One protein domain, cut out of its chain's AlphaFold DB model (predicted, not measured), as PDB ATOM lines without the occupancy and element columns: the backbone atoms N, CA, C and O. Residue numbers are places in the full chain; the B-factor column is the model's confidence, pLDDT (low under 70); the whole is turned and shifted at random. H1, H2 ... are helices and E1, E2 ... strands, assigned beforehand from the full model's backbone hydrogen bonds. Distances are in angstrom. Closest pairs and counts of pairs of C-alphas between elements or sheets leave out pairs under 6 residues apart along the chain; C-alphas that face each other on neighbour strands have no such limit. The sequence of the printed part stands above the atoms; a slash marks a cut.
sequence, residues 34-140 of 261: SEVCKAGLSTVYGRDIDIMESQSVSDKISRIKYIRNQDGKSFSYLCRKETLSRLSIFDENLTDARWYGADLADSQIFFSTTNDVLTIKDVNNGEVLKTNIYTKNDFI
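What this domain is: This is residues 34 to 140 of the 261 residues of an uncharacterized protein of Morganella psychrotolerans (UniProt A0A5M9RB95). One antiparallel sheet of seven strands curls like part of a barrel round helix H1, which sits in the hollow of the sheet near the middle of the domain. The strands E1 to E7 follow one another as a meander, E1 and E7 form the two open edges, and the short helix H2 lies off the sheet after E7. The printed part has 107 residues with two named helices and seven named strands, in the order H1 E1 E2 E3 E4 E5 E6 E7 H2, and its class is mixed, helices and strands. It is compact, with a radius of gyration of the C-alphas of 13.1 A, and rounded, spanning 34 by 33 by 28 A.

Where its parts are: H1 runs from residue 34, with its C-alpha at (25.643, 11.556, -6.369), to residue 45 and is 16.3 A long. E1, residues 52 to 58, is 18.0 A long, and E2, residues 61 to 67, is 20.3 A. E3, residues 74 to 81, is 23.2 A long, and E4, residues 86 to 91, is 16.9 A. C-alpha 91 stands at (35.543, 10.914, 5.825). E5, residues 108 to 114, is 19.8 A long, E6, residues 117 to 124, is 22.8 A, and E7, residues 127 to 134, is 20.8 A. H2, residues 136 to 139, is 5.7 A long and ends with C-alpha 139 at (18.091, 17.038, -5.175).

How they stand to each other: The strongly twisted sheet runs E1 E2 E3 E4 E5 E6 E7 and curls round H1, which is on it. The closest C-alphas of H1 and E2 are those of Ser 34 and Ser 62, 5.5 A apart; those of H1 and E6 are Gly 40 and Ile 120, 6.2 A apart. E1 and E2 form an antiparallel hairpin, with N 55 and O 63 2.8 A apart, within hydrogen-bond range. In the hairpin of E2 and E3, N 64 and O 77 are 2.8 A apart, and in that of E3 and E4, N 80 and O 88 are 2.9 A apart. The pairing of E4 is staggered: its residues 87 to 91 pair with E3, its residues 86 to 87 with E5, where N 87 and O 109 are 2.9 A apart. In the hairpin of E5 and E6, N 110 and O 121 are 2.8 A apart, and in that of E6 and E7, N 120 and O 132 are 2.9 A apart. The edge strands E1 and E7 are apart. H2 is not on the sheet and is close to H1 but not clearly touching it, with the C-alphas of Glu 35 and Phe 139 6.5 A apart. In H1 every O i to N i+4 pair is within hydrogen-bond range; H2 is too short for such a pair.

The domain as a whole: The two C-alphas farthest apart are those of Thr 95 and Asn 115, at 40.2 A. The printed part has no cut. The link from E4 to E5, residues 92 to 107, is long, and its residues 99 to 100 pair antiparallel with residues 89 to 90 of E4. The mean pLDDT of the printed part is 90.0, and residues 69 to 70 are under 70.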
ATOM      1  N   SER A  34      25.507  10.340  -7.172       95.31
ATOM      2  CA  SER A  34      25.643  11.556  -6.369       95.31
ATOM      3  C   SER A  34      24.404  11.845  -5.522       95.31
ATOM      4  O   SER A  34      24.547  12.173  -4.349       95.31
ATOM      5  N   GLU A  35      23.201  11.685  -6.079       94.88
ATOM      6  CA  GLU A  35      21.945  11.850  -5.333       94.88
ATOM      7  C   GLU A  35      21.826  10.787  -4.234       94.88
ATOM      8  O   GLU A  35      21.621  11.112  -3.067       94.88
ATOM      9  N   VAL A  36      22.085   9.521  -4.571       96.19
ATOM     10  CA  VAL A  36      22.083   8.417  -3.600       96.19
ATOM     11  C   VAL A  36      23.092   8.653  -2.465       96.19
ATOM     12  O   VAL A  36      22.782   8.427  -1.298       96.19
ATOM     13  N   CYS A  37      24.277   9.173  -2.780       97.12
ATOM     14  CA  CYS A  37      25.321   9.482  -1.808       97.12
ATOM     15  C   CYS A  37      24.970  10.657  -0.887       97.12
ATOM     16  O   CYS A  37      25.199  10.569   0.321       97.12
ATOM     17  N   LYS A  38      24.379  11.735  -1.422       95.75
ATOM     18  CA  LYS A  38      23.860  12.842  -0.599       95.75
ATOM     19  C   LYS A  38      22.774  12.352   0.358       95.75
ATOM     20  O   LYS A  38      22.812  12.674   1.541       95.75
ATOM     21  N   ALA A  39      21.856  11.524  -0.134       95.44
ATOM     22  CA  ALA A  39      20.793  10.920   0.666       95.44
ATOM     23  C   ALA A  39      21.340  10.023   1.786       95.44
ATOM     24  O   ALA A  39      20.896  10.116   2.933       95.44
ATOM     25  N   GLY A  40      22.353   9.207   1.474       95.88
ATOM     26  CA  GLY A  40      23.098   8.400   2.442       95.88
ATOM     27  C   GLY A  40      23.664   9.243   3.585       95.88
ATOM     28  O   GLY A  40      23.337   9.022   4.750       95.88
ATOM     29  N   LEU A  41      24.457  10.262   3.244       94.94
ATOM     30  CA  LEU A  41      25.058  11.174   4.223       94.94
ATOM     31  C   LEU A  41      24.012  11.952   5.027       94.94
ATOM     32  O   LEU A  41      24.166  12.121   6.236       94.94
ATOM     33  N   SER A  42      22.949  12.410   4.365       93.31
ATOM     34  CA  SER A  42      21.836  13.119   4.995       93.31
ATOM     35  C   SER A  42      21.156  12.258   6.056       93.31
ATOM     36  O   SER A  42      20.958  12.721   7.179       93.31
ATOM     37  N   THR A  43      20.886  10.989   5.735       89.94
ATOM     38  CA  THR A  43      20.238  10.028   6.637       89.94
ATOM     39  C   THR A  43      21.110   9.725   7.851       89.94
ATOM     40  O   THR A  43      20.667   9.879   8.991       89.94
ATOM     41  N   VAL A  44      22.374   9.359   7.626       91.19
ATOM     42  CA  VAL A  44      23.291   8.960   8.702       91.19
ATOM     43  C   VAL A  44      23.595  10.142   9.622       91.19
ATOM     44  O   VAL A  44      23.369  10.075  10.835       91.19
ATOM     45  N   TYR A  45      24.033  11.266   9.053       89.00
ATOM     46  CA  TYR A  45      24.539  12.398   9.830       89.00
ATOM     47  C   TYR A  45      23.481  13.446  10.188       89.00
ATOM     48  O   TYR A  45      23.783  14.353  10.965       89.00
ATOM     49  N   GLY A  46      22.253  13.352   9.664       82.81
ATOM     50  CA  GLY A  46      21.199  14.343   9.902       82.81
ATOM     51  C   GLY A  46      21.576  15.704   9.319       82.81
ATOM     52  O   GLY A  46      21.647  16.707  10.036       82.81
ATOM     53  N   ARG A  47      21.944  15.726   8.039       80.81
ATOM     54  CA  ARG A  47      22.346  16.942   7.316       80.81
ATOM     55  C   ARG A  47      21.402  17.188   6.159       80.81
ATOM     56  O   ARG A  47      20.950  16.242   5.522       80.81
ATOM     57  N   ASP A  48      21.126  18.456   5.901       80.00
ATOM     58  CA  ASP A  48      20.300  18.851   4.769       80.00
ATOM     59  C   ASP A  48      21.022  18.518   3.451       80.00
ATOM     60  O   ASP A  48      22.236  18.702   3.343       80.00
ATOM     61  N   ILE A  49      20.293  18.001   2.465       84.50
ATOM     62  CA  ILE A  49      20.831  17.713   1.129       84.50
ATOM     63  C   ILE A  49      21.105  19.014   0.373       84.50
ATOM     64  O   ILE A  49      22.034  19.062  -0.437       84.50
ATOM     65  N   ASP A  50      20.359  20.078   0.676       79.62
ATOM     66  CA  ASP A  50      20.445  21.362  -0.023       79.62
ATOM     67  C   ASP A  50      21.800  22.061   0.167       79.62
ATOM     68  O   ASP A  50      22.244  22.804  -0.708       79.62
ATOM     69  N   ILE A  51      22.490  21.793   1.281       77.12
ATOM     70  CA  ILE A  51      23.833  22.330   1.557       77.12
ATOM     71  C   ILE A  51      24.957  21.455   0.987       77.12
ATOM     72  O   ILE A  51      26.132  21.798   1.126       77.12
ATOM     73  N   MET A  52      24.618  20.302   0.402       88.06
ATOM     74  CA  MET A  52      25.592  19.350  -0.112       88.06
ATOM     75  C   MET A  52      25.883  19.593  -1.587       88.06
ATOM     76  O   MET A  52      25.006  19.531  -2.451       88.06
ATOM     77  N   GLU A  53      27.159  19.735  -1.899       89.25
ATOM     78  CA  GLU A  53      27.689  19.733  -3.253       89.25
ATOM     79  C   GLU A  53      28.232  18.348  -3.586       89.25
ATOM     80  O   GLU A  53      28.801  17.671  -2.734       89.25
ATOM     81  N   SER A  54      28.045  17.907  -4.830       92.31
ATOM     82  CA  SER A  54      28.531  16.606  -5.289       92.31
ATOM     83  C   SER A  54      29.418  16.753  -6.507       92.31
ATOM     84  O   SER A  54      29.044  17.430  -7.464       92.31
ATOM     85  N   GLN A  55      30.525  16.029  -6.512       93.31
ATOM     86  CA  GLN A  55      31.429  15.896  -7.639       93.31
ATOM     87  C   GLN A  55      31.573  14.410  -7.967       93.31
ATOM     88  O   GLN A  55      31.964  13.621  -7.110       93.31
ATOM     89  N   SER A  56      31.285  14.025  -9.213       91.50
ATOM     90  CA  SER A  56      31.598  12.670  -9.671       91.50
ATOM     91  C   SER A  56      33.116  12.486  -9.694       91.50
ATOM     92  O   SER A  56      33.819  13.283 -10.317       91.50
ATOM     93  N   VAL A  57      33.619  11.469  -8.993       94.44
ATOM     94  CA  VAL A  57      35.042  11.087  -9.012       94.44
ATOM     95  C   VAL A  57      35.245   9.918  -9.975       94.44
ATOM     96  O   VAL A  57      36.217   9.889 -10.721       94.44
ATOM     97  N   SER A  58      34.309   8.967  -9.978       91.62
ATOM     98  CA  SER A  58      34.214   7.860 -10.932       91.62
ATOM     99  C   SER A  58      32.784   7.308 -10.961       91.62
ATOM    100  O   SER A  58      31.947   7.695 -10.145       91.62
ATOM    101  N   ASP A  59      32.502   6.332 -11.825       87.44
ATOM    102  CA  ASP A  59      31.174   5.694 -11.920       87.44
ATOM    103  C   ASP A  59      30.695   5.034 -10.616       87.44
ATOM    104  O   ASP A  59      29.502   4.774 -10.439       87.44
ATOM    105  N   LYS A  60      31.621   4.737  -9.697       92.44
ATOM    106  CA  LYS A  60      31.334   4.090  -8.410       92.44
ATOM    107  C   LYS A  60      31.597   4.980  -7.204       92.44
ATOM    108  O   LYS A  60      31.271   4.557  -6.096       92.44
ATOM    109  N   ILE A  61      32.184   6.165  -7.391       96.44
ATOM    110  CA  ILE A  61      32.571   7.060  -6.297       96.44
ATOM    111  C   ILE A  61      32.100   8.483  -6.592       96.44
ATOM    112  O   ILE A  61      32.468   9.081  -7.603       96.44
ATOM    113  N   SER A  62      31.342   9.055  -5.660       97.38
ATOM    114  CA  SER A  62      30.969  10.469  -5.663       97.38
ATOM    115  C   SER A  62      31.537  11.149  -4.425       97.38
ATOM    116  O   SER A  62      31.441  10.619  -3.319       97.38
ATOM    117  N   ARG A  63      32.148  12.319  -4.602       97.94
ATOM    118  CA  ARG A  63      32.609  13.159  -3.496       97.94
ATOM    119  C   ARG A  63      31.504  14.127  -3.115       97.94
ATOM    120  O   ARG A  63      31.011  14.848  -3.978       97.94
ATOM    121  N   ILE A  64      31.165  14.180  -1.832       97.25
ATOM    122  CA  ILE A  64      30.161  15.079  -1.272       97.25
ATOM    123  C   ILE A  64      30.832  16.053  -0.307       97.25
ATOM    124  O   ILE A  64      31.530  15.637   0.616       97.25
ATOM    125  N   LYS A  65      30.610  17.351  -0.511       93.62
ATOM    126  CA  LYS A  65      31.124  18.425   0.347       93.62
ATOM    127  C   LYS A  65      29.981  19.262   0.893       93.62
ATOM    128  O   LYS A  65      28.995  19.465   0.193       93.62
ATOM    129  N   TYR A  66      30.114  19.768   2.112       82.94
ATOM    130  CA  TYR A  66      29.199  20.779   2.643       82.94
ATOM    131  C   TYR A  66      29.869  21.627   3.722       82.94
ATOM    132  O   TYR A  66      30.835  21.200   4.356       82.94
ATOM    133  N   ILE A  67      29.320  22.820   3.954       77.38
ATOM    134  CA  ILE A  67      29.652  23.658   5.108       77.38
ATOM    135  C   ILE A  67      28.544  23.489   6.139       77.38
ATOM    136  O   ILE A  67      27.362  23.647   5.838       77.38
ATOM    137  N   ARG A  68      28.909  23.122   7.363       77.25
ATOM    138  CA  ARG A  68      27.952  22.883   8.435       77.25
ATOM    139  C   ARG A  68      27.421  24.209   8.987       77.25
ATOM    140  O   ARG A  68      28.184  25.008   9.514       77.25
ATOM    141  N   ASN A  69      26.106  24.418   8.929       67.00
ATOM    142  CA  ASN A  69      25.477  25.689   9.319       67.00
ATOM    143  C   ASN A  69      25.674  26.074  10.795       67.00
ATOM    144  O   ASN A  69      25.635  27.256  11.118       67.00
ATOM    145  N   GLN A  70      25.858  25.100  11.693       68.38
ATOM    146  CA  GLN A  70      25.986  25.361  13.131       68.38
ATOM    147  C   GLN A  70      27.307  26.048  13.503       68.38
ATOM    148  O   GLN A  70      27.329  26.842  14.437       68.38
ATOM    149  N   ASP A  71      28.402  25.720  12.813       78.75
ATOM    150  CA  ASP A  71      29.751  26.162  13.188       78.75
ATOM    151  C   ASP A  71      30.647  26.560  12.008       78.75
ATOM    152  O   ASP A  71      31.824  26.854  12.198       78.75
ATOM    153  N   GLY A  72      30.120  26.564  10.783       75.31
ATOM    154  CA  GLY A  72      30.847  26.963   9.580       75.31
ATOM    155  C   GLY A  72      31.953  25.995   9.154       75.31
ATOM    156  O   GLY A  72      32.725  26.326   8.256       75.31
ATOM    157  N   LYS A  73      32.063  24.807   9.764       80.12
ATOM    158  CA  LYS A  73      33.100  23.839   9.388       80.12
ATOM    159  C   LYS A  73      32.792  23.197   8.042       80.12
ATOM    160  O   LYS A  73      31.683  22.709   7.817       80.12
ATOM    161  N   SER A  74      33.797  23.162   7.176       88.25
ATOM    162  CA  SER A  74      33.752  22.434   5.911       88.25
ATOM    163  C   SER A  74      34.004  20.953   6.146       88.25
ATOM    164  O   SER A  74      34.943  20.590   6.850       88.25
ATOM    165  N   PHE A  75      33.192  20.114   5.517       93.25
ATOM    166  CA  PHE A  75      33.370  18.672   5.500       93.25
ATOM    167  C   PHE A  75      33.442  18.164   4.060       93.25
ATOM    168  O   PHE A  75      32.712  18.638   3.186       93.25
ATOM    169  N   SER A  76      34.298  17.171   3.834       96.56
ATOM    170  CA  SER A  76      34.405  16.412   2.582       96.56
ATOM    171  C   SER A  76      34.325  14.910   2.850       96.56
ATOM    172  O   SER A  76      35.000  14.409   3.747       96.56
ATOM    173  N   TYR A  77      33.506  14.202   2.075       97.88
ATOM    174  CA  TYR A  77      33.334  12.754   2.151       97.88
ATOM    175  C   TYR A  77      33.423  12.144   0.755       97.88
ATOM    176  O   TYR A  77      32.834  12.669  -0.191       97.88
ATOM    177  N   LEU A  78      34.070  10.989   0.621       98.12
ATOM    178  CA  LEU A  78      33.865  10.123  -0.537       98.12
ATOM    179  C   LEU A  78      32.777   9.112  -0.200       98.12
ATOM    180  O   LEU A  78      32.808   8.478   0.848       98.12
ATOM    181  N   CYS A  79      31.830   8.934  -1.103       97.94
ATOM    182  CA  CYS A  79      30.811   7.906  -1.015       97.94
ATOM    183  C   CYS A  79      31.002   6.925  -2.165       97.94
ATOM    184  O   CYS A  79      31.104   7.328  -3.327       97.94
ATOM    185  N   ARG A  80      31.062   5.635  -1.835       97.12
ATOM    186  CA  ARG A  80      31.280   4.552  -2.789       97.12
ATOM    187  C   ARG A  80      30.093   3.605  -2.805       97.12
ATOM    188  O   ARG A  80      29.585   3.199  -1.764       97.12
ATOM    189  N   LYS A  81      29.676   3.213  -4.006       94.88
ATOM    190  CA  LYS A  81      28.686   2.154  -4.207       94.88
ATOM    191  C   LYS A  81      29.375   0.791  -4.141       94.88
ATOM    192  O   LYS A  81      30.089   0.422  -5.070       94.88
ATOM    193  N   GLU A  82      29.156   0.065  -3.047       92.56
ATOM    194  CA  GLU A  82      29.730  -1.270  -2.815       92.56
ATOM    195  C   GLU A  82      28.991  -2.341  -3.620       92.56
ATOM    196  O   GLU A  82      29.595  -3.198  -4.261       92.56
ATOM    197  N   THR A  83      27.659  -2.281  -3.609       90.75
ATOM    198  CA  THR A  83      26.781  -3.233  -4.301       90.75
ATOM    199  C   THR A  83      25.627  -2.497  -4.981       90.75
ATOM    200  O   THR A  83      25.586  -1.268  -5.024       90.75
ATOM    201  N   LEU A  84      24.650  -3.228  -5.524       88.25
ATOM    202  CA  LEU A  84      23.449  -2.620  -6.099       88.25
ATOM    203  C   LEU A  84      22.597  -1.846  -5.083       88.25
ATOM    204  O   LEU A  84      21.838  -0.986  -5.520       88.25
ATOM    205  N   SER A  85      22.753  -2.115  -3.784       92.50
ATOM    206  CA  SER A  85      21.911  -1.567  -2.715       92.50
ATOM    207  C   SER A  85      22.681  -1.089  -1.484       92.50
ATOM    208  O   SER A  85      22.042  -0.741  -0.498       92.50
ATOM    209  N   ARG A  86      24.023  -1.068  -1.497       95.19
ATOM    210  CA  ARG A  86      24.841  -0.666  -0.339       95.19
ATOM    211  C   ARG A  86      25.857   0.424  -0.672       95.19
ATOM    212  O   ARG A  86      26.493   0.381  -1.730       95.19
ATOM    213  N   LEU A  87      26.028   1.356   0.262       97.31
ATOM    214  CA  LEU A  87      27.039   2.413   0.231       97.31
ATOM    215  C   LEU A  87      28.095   2.221   1.326       97.31
ATOM    216  O   LEU A  87      27.804   1.666   2.382       97.31
ATOM    217  N   SER A  88      29.284   2.769   1.086       97.06
ATOM    218  CA  SER A  88      30.296   3.049   2.108       97.06
ATOM    219  C   SER A  88      30.760   4.505   2.020       97.06
ATOM    220  O   SER A  88      30.659   5.143   0.966       97.06
ATOM    221  N   ILE A  89      31.243   5.047   3.139       97.44
ATOM    222  CA  ILE A  89      31.646   6.452   3.274       97.44
ATOM    223  C   ILE A  89      33.083   6.528   3.783       97.44
ATOM    224  O   ILE A  89      33.448   5.850   4.735       97.44
ATOM    225  N   PHE A  90      33.883   7.398   3.182       97.44
ATOM    226  CA  PHE A  90      35.211   7.772   3.648       97.44
ATOM    227  C   PHE A  90      35.196   9.250   4.040       97.44
ATOM    228  O   PHE A  90      34.906  10.108   3.205       97.44
ATOM    229  N   ASP A  91      35.485   9.547   5.302       96.12
ATOM    230  CA  ASP A  91      35.543  10.914   5.825       96.12
ATOM    231  C   ASP A  91      36.925  11.520   5.549       96.12
ATOM    232  O   ASP A  91      37.890  11.217   6.242       96.12
ATOM    233  N   GLU A  92      37.039  12.384   4.536       95.38
ATOM    234  CA  GLU A  92      38.321  12.992   4.144       95.38
ATOM    235  C   GLU A  92      38.851  14.007   5.180       95.38
ATOM    236  O   GLU A  92      39.925  14.572   4.985       95.38
ATOM    237  N   ASN A  93      38.115  14.259   6.269       93.56
ATOM    238  CA  ASN A  93      38.501  15.192   7.330       93.56
ATOM    239  C   ASN A  93      39.218  14.490   8.501       93.56
ATOM    240  O   ASN A  93      39.694  15.169   9.411       93.56
ATOM    241  N   LEU A  94      39.297  13.153   8.496       93.81
ATOM    242  CA  LEU A  94      40.003  12.361   9.509       93.81
ATOM    243  C   LEU A  94      41.358  11.881   8.966       93.81
ATOM    244  O   LEU A  94      41.441  11.397   7.840       93.81
ATOM    245  N   THR A  95      42.414  11.967   9.780       89.94
ATOM    246  CA  THR A  95      43.771  11.517   9.408       89.94
ATOM    247  C   THR A  95      43.856  10.014   9.161       89.94
ATOM    248  O   THR A  95      44.544   9.593   8.237       89.94
ATOM    249  N   ASP A  96      43.101   9.220   9.924       91.75
ATOM    250  CA  ASP A  96      43.085   7.750   9.848       91.75
ATOM    251  C   ASP A  96      41.738   7.231   9.323       91.75
ATOM    252  O   ASP A  96      41.175   6.242   9.797       91.75
ATOM    253  N   ALA A  97      41.173   7.959   8.360       93.12
ATOM    254  CA  ALA A  97      39.909   7.607   7.743       93.12
ATOM    255  C   ALA A  97      39.965   6.236   7.055       93.12
ATOM    256  O   ALA A  97      40.948   5.849   6.419       93.12
ATOM    257  N   ARG A  98      38.843   5.520   7.124       94.94
ATOM    258  CA  ARG A  98      38.598   4.280   6.386       94.94
ATOM    259  C   ARG A  98      37.234   4.339   5.711       94.94
ATOM    260  O   ARG A  98      36.455   5.261   5.937       94.94
ATOM    261  N   TRP A  99      36.939   3.339   4.888       96.19
ATOM    262  CA  TRP A  99      35.616   3.172   4.289       96.19
ATOM    263  C   TRP A  99      34.642   2.577   5.311       96.19
ATOM    264  O   TRP A  99      34.558   1.358   5.458       96.19
ATOM    265  N   TYR A 100      33.921   3.437   6.023       94.69
ATOM    266  CA  TYR A 100      32.852   3.048   6.939       94.69
ATOM    267  C   TYR A 100      31.695   2.413   6.160       94.69
ATOM    268  O   TYR A 100      31.241   2.971   5.157       94.69
ATOM    269  N   GLY A 101      31.243   1.235   6.593       92.19
ATOM    270  CA  GLY A 101      30.198   0.455   5.913       92.19
ATOM    271  C   GLY A 101      30.716  -0.462   4.798       92.19
ATOM    272  O   GLY A 101      29.929  -1.165   4.164       92.19
ATOM    273  N   ALA A 102      32.031  -0.486   4.538       93.31
ATOM    274  CA  ALA A 102      32.630  -1.516   3.686       93.31
ATOM    275  C   ALA A 102      32.713  -2.856   4.436       93.31
ATOM    276  O   ALA A 102      32.297  -3.888   3.896       93.31
ATOM    277  N   ASP A 103      33.184  -2.807   5.686       92.81
ATOM    278  CA  ASP A 103      33.118  -3.918   6.635       92.81
ATOM    279  C   ASP A 103      31.658  -4.157   7.042       92.81
ATOM    280  O   ASP A 103      30.914  -3.213   7.305       92.81
ATOM    281  N   LEU A 104      31.234  -5.419   7.061       89.50
ATOM    282  CA  LEU A 104      29.877  -5.813   7.445       89.50
ATOM    283  C   LEU A 104      29.631  -5.693   8.955       89.50
ATOM    284  O   LEU A 104      28.474  -5.705   9.364       89.50
ATOM    285  N   ALA A 105      30.689  -5.563   9.763       89.56
ATOM    286  CA  ALA A 105      30.586  -5.292  11.195       89.56
ATOM    287  C   ALA A 105      30.245  -3.822  11.522       89.56
ATOM    288  O   ALA A 105      29.866  -3.521  12.651       89.56
ATOM    289  N   ASP A 106      30.382  -2.903  10.559       90.38
ATOM    290  CA  ASP A 106      29.995  -1.498  10.733       90.38
ATOM    291  C   ASP A 106      28.473  -1.300  10.631       90.38
ATOM    292  O   ASP A 106      27.739  -2.174  10.165       90.38
ATOM    293  N   SER A 107      28.000  -0.084  10.930       91.25
ATOM    294  CA  SER A 107      26.687   0.352  10.437       91.25
ATOM    295  C   SER A 107      26.669   0.344   8.905       91.25
ATOM    296  O   SER A 107      27.608   0.796   8.244       91.25
ATOM    297  N   GLN A 108      25.587  -0.175   8.340       95.94
ATOM    298  CA  GLN A 108      25.385  -0.391   6.917       95.94
ATOM    299  C   GLN A 108      24.378   0.617   6.368       95.94
ATOM    300  O   GLN A 108      23.297   0.801   6.925       95.94
ATOM    301  N   ILE A 109      24.694   1.215   5.221       96.56
ATOM    302  CA  ILE A 109      23.800   2.155   4.542       96.56
ATOM    303  C   ILE A 109      23.220   1.467   3.318       96.56
ATOM    304  O   ILE A 109      23.911   1.260   2.313       96.56
ATOM    305  N   PHE A 110      21.941   1.122   3.400       96.25
ATOM    306  CA  PHE A 110      21.200   0.533   2.300       96.25
ATOM    307  C   PHE A 110      20.418   1.585   1.529       96.25
ATOM    308  O   PHE A 110      19.898   2.539   2.105       96.25
ATOM    309  N   PHE A 111      20.281   1.373   0.225       95.50
ATOM    310  CA  PHE A 111      19.403   2.162  -0.620       95.50
ATOM    311  C   PHE A 111      18.586   1.285  -1.565       95.50
ATOM    312  O   PHE A 111      19.039   0.241  -2.038       95.50
ATOM    313  N   SER A 112      17.376   1.741  -1.868       93.50
ATOM    314  CA  SER A 112      16.494   1.128  -2.858       93.50
ATOM    315  C   SER A 112      15.711   2.199  -3.601       93.50
ATOM    316  O   SER A 112      15.297   3.189  -3.002       93.50
ATOM    317  N   THR A 113      15.467   1.977  -4.890       87.25
ATOM    318  CA  THR A 113      14.618   2.848  -5.708       87.25
ATOM    319  C   THR A 113      13.384   2.080  -6.159       87.25
ATOM    320  O   THR A 113      13.500   1.002  -6.743       87.25
ATOM    321  N   THR A 114      12.197   2.612  -5.892       83.62
ATOM    322  CA  THR A 114      10.919   2.041  -6.341       83.62
ATOM    323  C   THR A 114       9.958   3.184  -6.631       83.62
ATOM    324  O   THR A 114       9.841   4.077  -5.804       83.62
ATOM    325  N   ASN A 115       9.291   3.177  -7.791       78.81
ATOM    326  CA  ASN A 115       8.332   4.220  -8.198       78.81
ATOM    327  C   ASN A 115       8.864   5.658  -8.017       78.81
ATOM    328  O   ASN A 115       8.197   6.490  -7.416       78.81
ATOM    329  N   ASP A 116      10.101   5.917  -8.460       81.19
ATOM    330  CA  ASP A 116      10.777   7.230  -8.360       81.19
ATOM    331  C   ASP A 116      11.005   7.743  -6.933       81.19
ATOM    332  O   ASP A 116      11.372   8.895  -6.704       81.19
ATOM    333  N   VAL A 117      10.886   6.835  -5.967       85.06
ATOM    334  CA  VAL A 117      11.187   7.068  -4.566       85.06
ATOM    335  C   VAL A 117      12.490   6.360  -4.209       85.06
ATOM    336  O   VAL A 117      12.631   5.146  -4.381       85.06
ATOM    337  N   LEU A 118      13.451   7.121  -3.695       90.50
ATOM    338  CA  LEU A 118      14.688   6.630  -3.104       90.50
ATOM    339  C   LEU A 118      14.492   6.469  -1.599       90.50
ATOM    340  O   LEU A 118      14.278   7.439  -0.884       90.50
ATOM    341  N   THR A 119      14.609   5.244  -1.103       91.38
ATOM    342  CA  THR A 119      14.635   4.966   0.337       91.38
ATOM    343  C   THR A 119      16.068   4.700   0.767       91.38
ATOM    344  O   THR A 119      16.736   3.869   0.151       91.38
ATOM    345  N   ILE A 120      16.520   5.368   1.827       96.88
ATOM    346  CA  ILE A 120      17.799   5.117   2.495       96.88
ATOM    347  C   ILE A 120      17.527   4.534   3.876       96.88
ATOM    348  O   ILE A 120      16.676   5.048   4.602       96.88
ATOM    349  N   LYS A 121      18.266   3.489   4.250       94.38
ATOM    350  CA  LYS A 121      18.225   2.888   5.586       94.38
ATOM    351  C   LYS A 121      19.625   2.825   6.177       94.38
ATOM    352  O   LYS A 121      20.526   2.292   5.537       94.38
ATOM    353  N   ASP A 122      19.779   3.334   7.389       93.31
ATOM    354  CA  ASP A 122      20.959   3.122   8.227       93.31
ATOM    355  C   ASP A 122      20.671   1.941   9.159       93.31
ATOM    356  O   ASP A 122      19.659   1.952   9.864       93.31
ATOM    357  N   VAL A 123      21.495   0.898   9.101       92.50
ATOM    358  CA  VAL A 123      21.255  -0.391   9.762       92.50
ATOM    359  C   VAL A 123      22.481  -0.805  10.555       92.50
ATOM    360  O   VAL A 123      23.544  -0.991   9.976       92.50
ATOM    361  N   ASN A 124      22.325  -1.059  11.848       92.81
ATOM    362  CA  ASN A 124      23.402  -1.546  12.702       92.81
ATOM    363  C   ASN A 124      22.964  -2.832  13.402       92.81
ATOM    364  O   ASN A 124      21.873  -2.881  13.963       92.81
ATOM    365  N   ASN A 125      23.782  -3.886  13.348       89.56
ATOM    366  CA  ASN A 125      23.472  -5.200  13.933       89.56
ATOM    367  C   ASN A 125      22.079  -5.758  13.565       89.56
ATOM    368  O   ASN A 125      21.426  -6.419  14.367       89.56
ATOM    369  N   GLY A 126      21.617  -5.497  12.337       84.44
ATOM    370  CA  GLY A 126      20.311  -5.945  11.840       84.44
ATOM    371  C   GLY A 126      19.130  -5.045  12.218       84.44
ATOM    372  O   GLY A 126      18.041  -5.231  11.676       84.44
ATOM    373  N   GLU A 127      19.333  -4.037  13.067       91.56
ATOM    374  CA  GLU A 127      18.310  -3.058  13.429       91.56
ATOM    375  C   GLU A 127      18.392  -1.814  12.547       91.56
ATOM    376  O   GLU A 127      19.467  -1.265  12.303       91.56
ATOM    377  N   VAL A 128      17.238  -1.342  12.073       92.19
ATOM    378  CA  VAL A 128      17.147  -0.094  11.310       92.19
ATOM    379  C   VAL A 128      17.191   1.080  12.284       92.19
ATOM    380  O   VAL A 128      16.215   1.344  12.982       92.19
ATOM    381  N   LEU A 129      18.305   1.810  12.297       89.75
ATOM    382  CA  LEU A 129      18.486   2.996  13.132       89.75
ATOM    383  C   LEU A 129      17.726   4.203  12.575       89.75
ATOM    384  O   LEU A 129      17.123   4.968  13.328       89.75
ATOM    385  N   LYS A 130      17.771   4.396  11.251       90.75
ATOM    386  CA  LYS A 130      17.108   5.510  10.555       90.75
ATOM    387  C   LYS A 130      16.616   5.087   9.182       90.75
ATOM    388  O   LYS A 130      17.257   4.289   8.501       90.75
ATOM    389  N   THR A 131      15.494   5.658   8.758       90.38
ATOM    390  CA  THR A 131      14.984   5.538   7.389       90.38
ATOM    391  C   THR A 131      14.535   6.901   6.900       90.38
ATOM    392  O   THR A 131      13.669   7.507   7.524       90.38
ATOM    393  N   ASN A 132      15.079   7.336   5.767       87.50
ATOM    394  CA  ASN A 132      14.624   8.534   5.071       87.50
ATOM    395  C   ASN A 132      14.206   8.187   3.646       87.50
ATOM    396  O   ASN A 132      14.700   7.233   3.037       87.50
ATOM    397  N   ILE A 133      13.289   8.991   3.123       87.19
ATOM    398  CA  ILE A 133      12.700   8.826   1.804       87.19
ATOM    399  C   ILE A 133      12.921  10.118   1.023       87.19
ATOM    400  O   ILE A 133      12.727  11.201   1.567       87.19
ATOM    401  N   TYR A 134      13.326   9.984  -0.235       87.75
ATOM    402  CA  TYR A 134      13.653  11.085  -1.128       87.75
ATOM    403  C   TYR A 134      13.012  10.882  -2.501       87.75
ATOM    404  O   TYR A 134      12.861   9.764  -2.993       87.75
ATOM    405  N   THR A 135      12.686  11.991  -3.137       87.00
ATOM    406  CA  THR A 135      12.205  12.141  -4.508       87.00
ATOM    407  C   THR A 135      13.239  12.919  -5.319       87.00
ATOM    408  O   THR A 135      14.185  13.491  -4.776       87.00
ATOM    409  N   LYS A 136      13.072  12.989  -6.642       84.69
ATOM    410  CA  LYS A 136      13.955  13.796  -7.499       84.69
ATOM    411  C   LYS A 136      13.971  15.285  -7.139       84.69
ATOM    412  O   LYS A 136      15.013  15.931  -7.249       84.69
ATOM    413  N   ASN A 137      12.858  15.802  -6.624       79.00
ATOM    414  CA  ASN A 137      12.726  17.206  -6.234       79.00
ATOM    415  C   ASN A 137      13.618  17.591  -5.041       79.00
ATOM    416  O   ASN A 137      14.006  18.756  -4.915       79.00
ATOM    417  N   ASP A 138      14.004  16.620  -4.209       78.06
ATOM    418  CA  ASP A 138      14.876  16.841  -3.047       78.06
ATOM    419  C   ASP A 138      16.334  17.127  -3.437       78.06
ATOM    420  O   ASP A 138      17.114  17.616  -2.625       78.06
ATOM    421  N   PHE A 139      16.719  16.853  -4.687       82.50
ATOM    422  CA  PHE A 139      18.091  17.038  -5.175       82.50
ATOM    423  C   PHE A 139      18.271  18.264  -6.065       82.50
ATOM    424  O   PHE A 139      19.384  18.529  -6.534       82.50
ATOM    425  N   ILE A 140      17.199  19.022  -6.296       71.12
ATOM    426  CA  ILE A 140      17.251  20.293  -7.014       71.12
ATOM    427  C   ILE A 140      17.916  21.317  -6.076       71.12
ATOM    428  O   ILE A 140      17.301  21.677  -5.071       71.12
TER     429      ILE A 140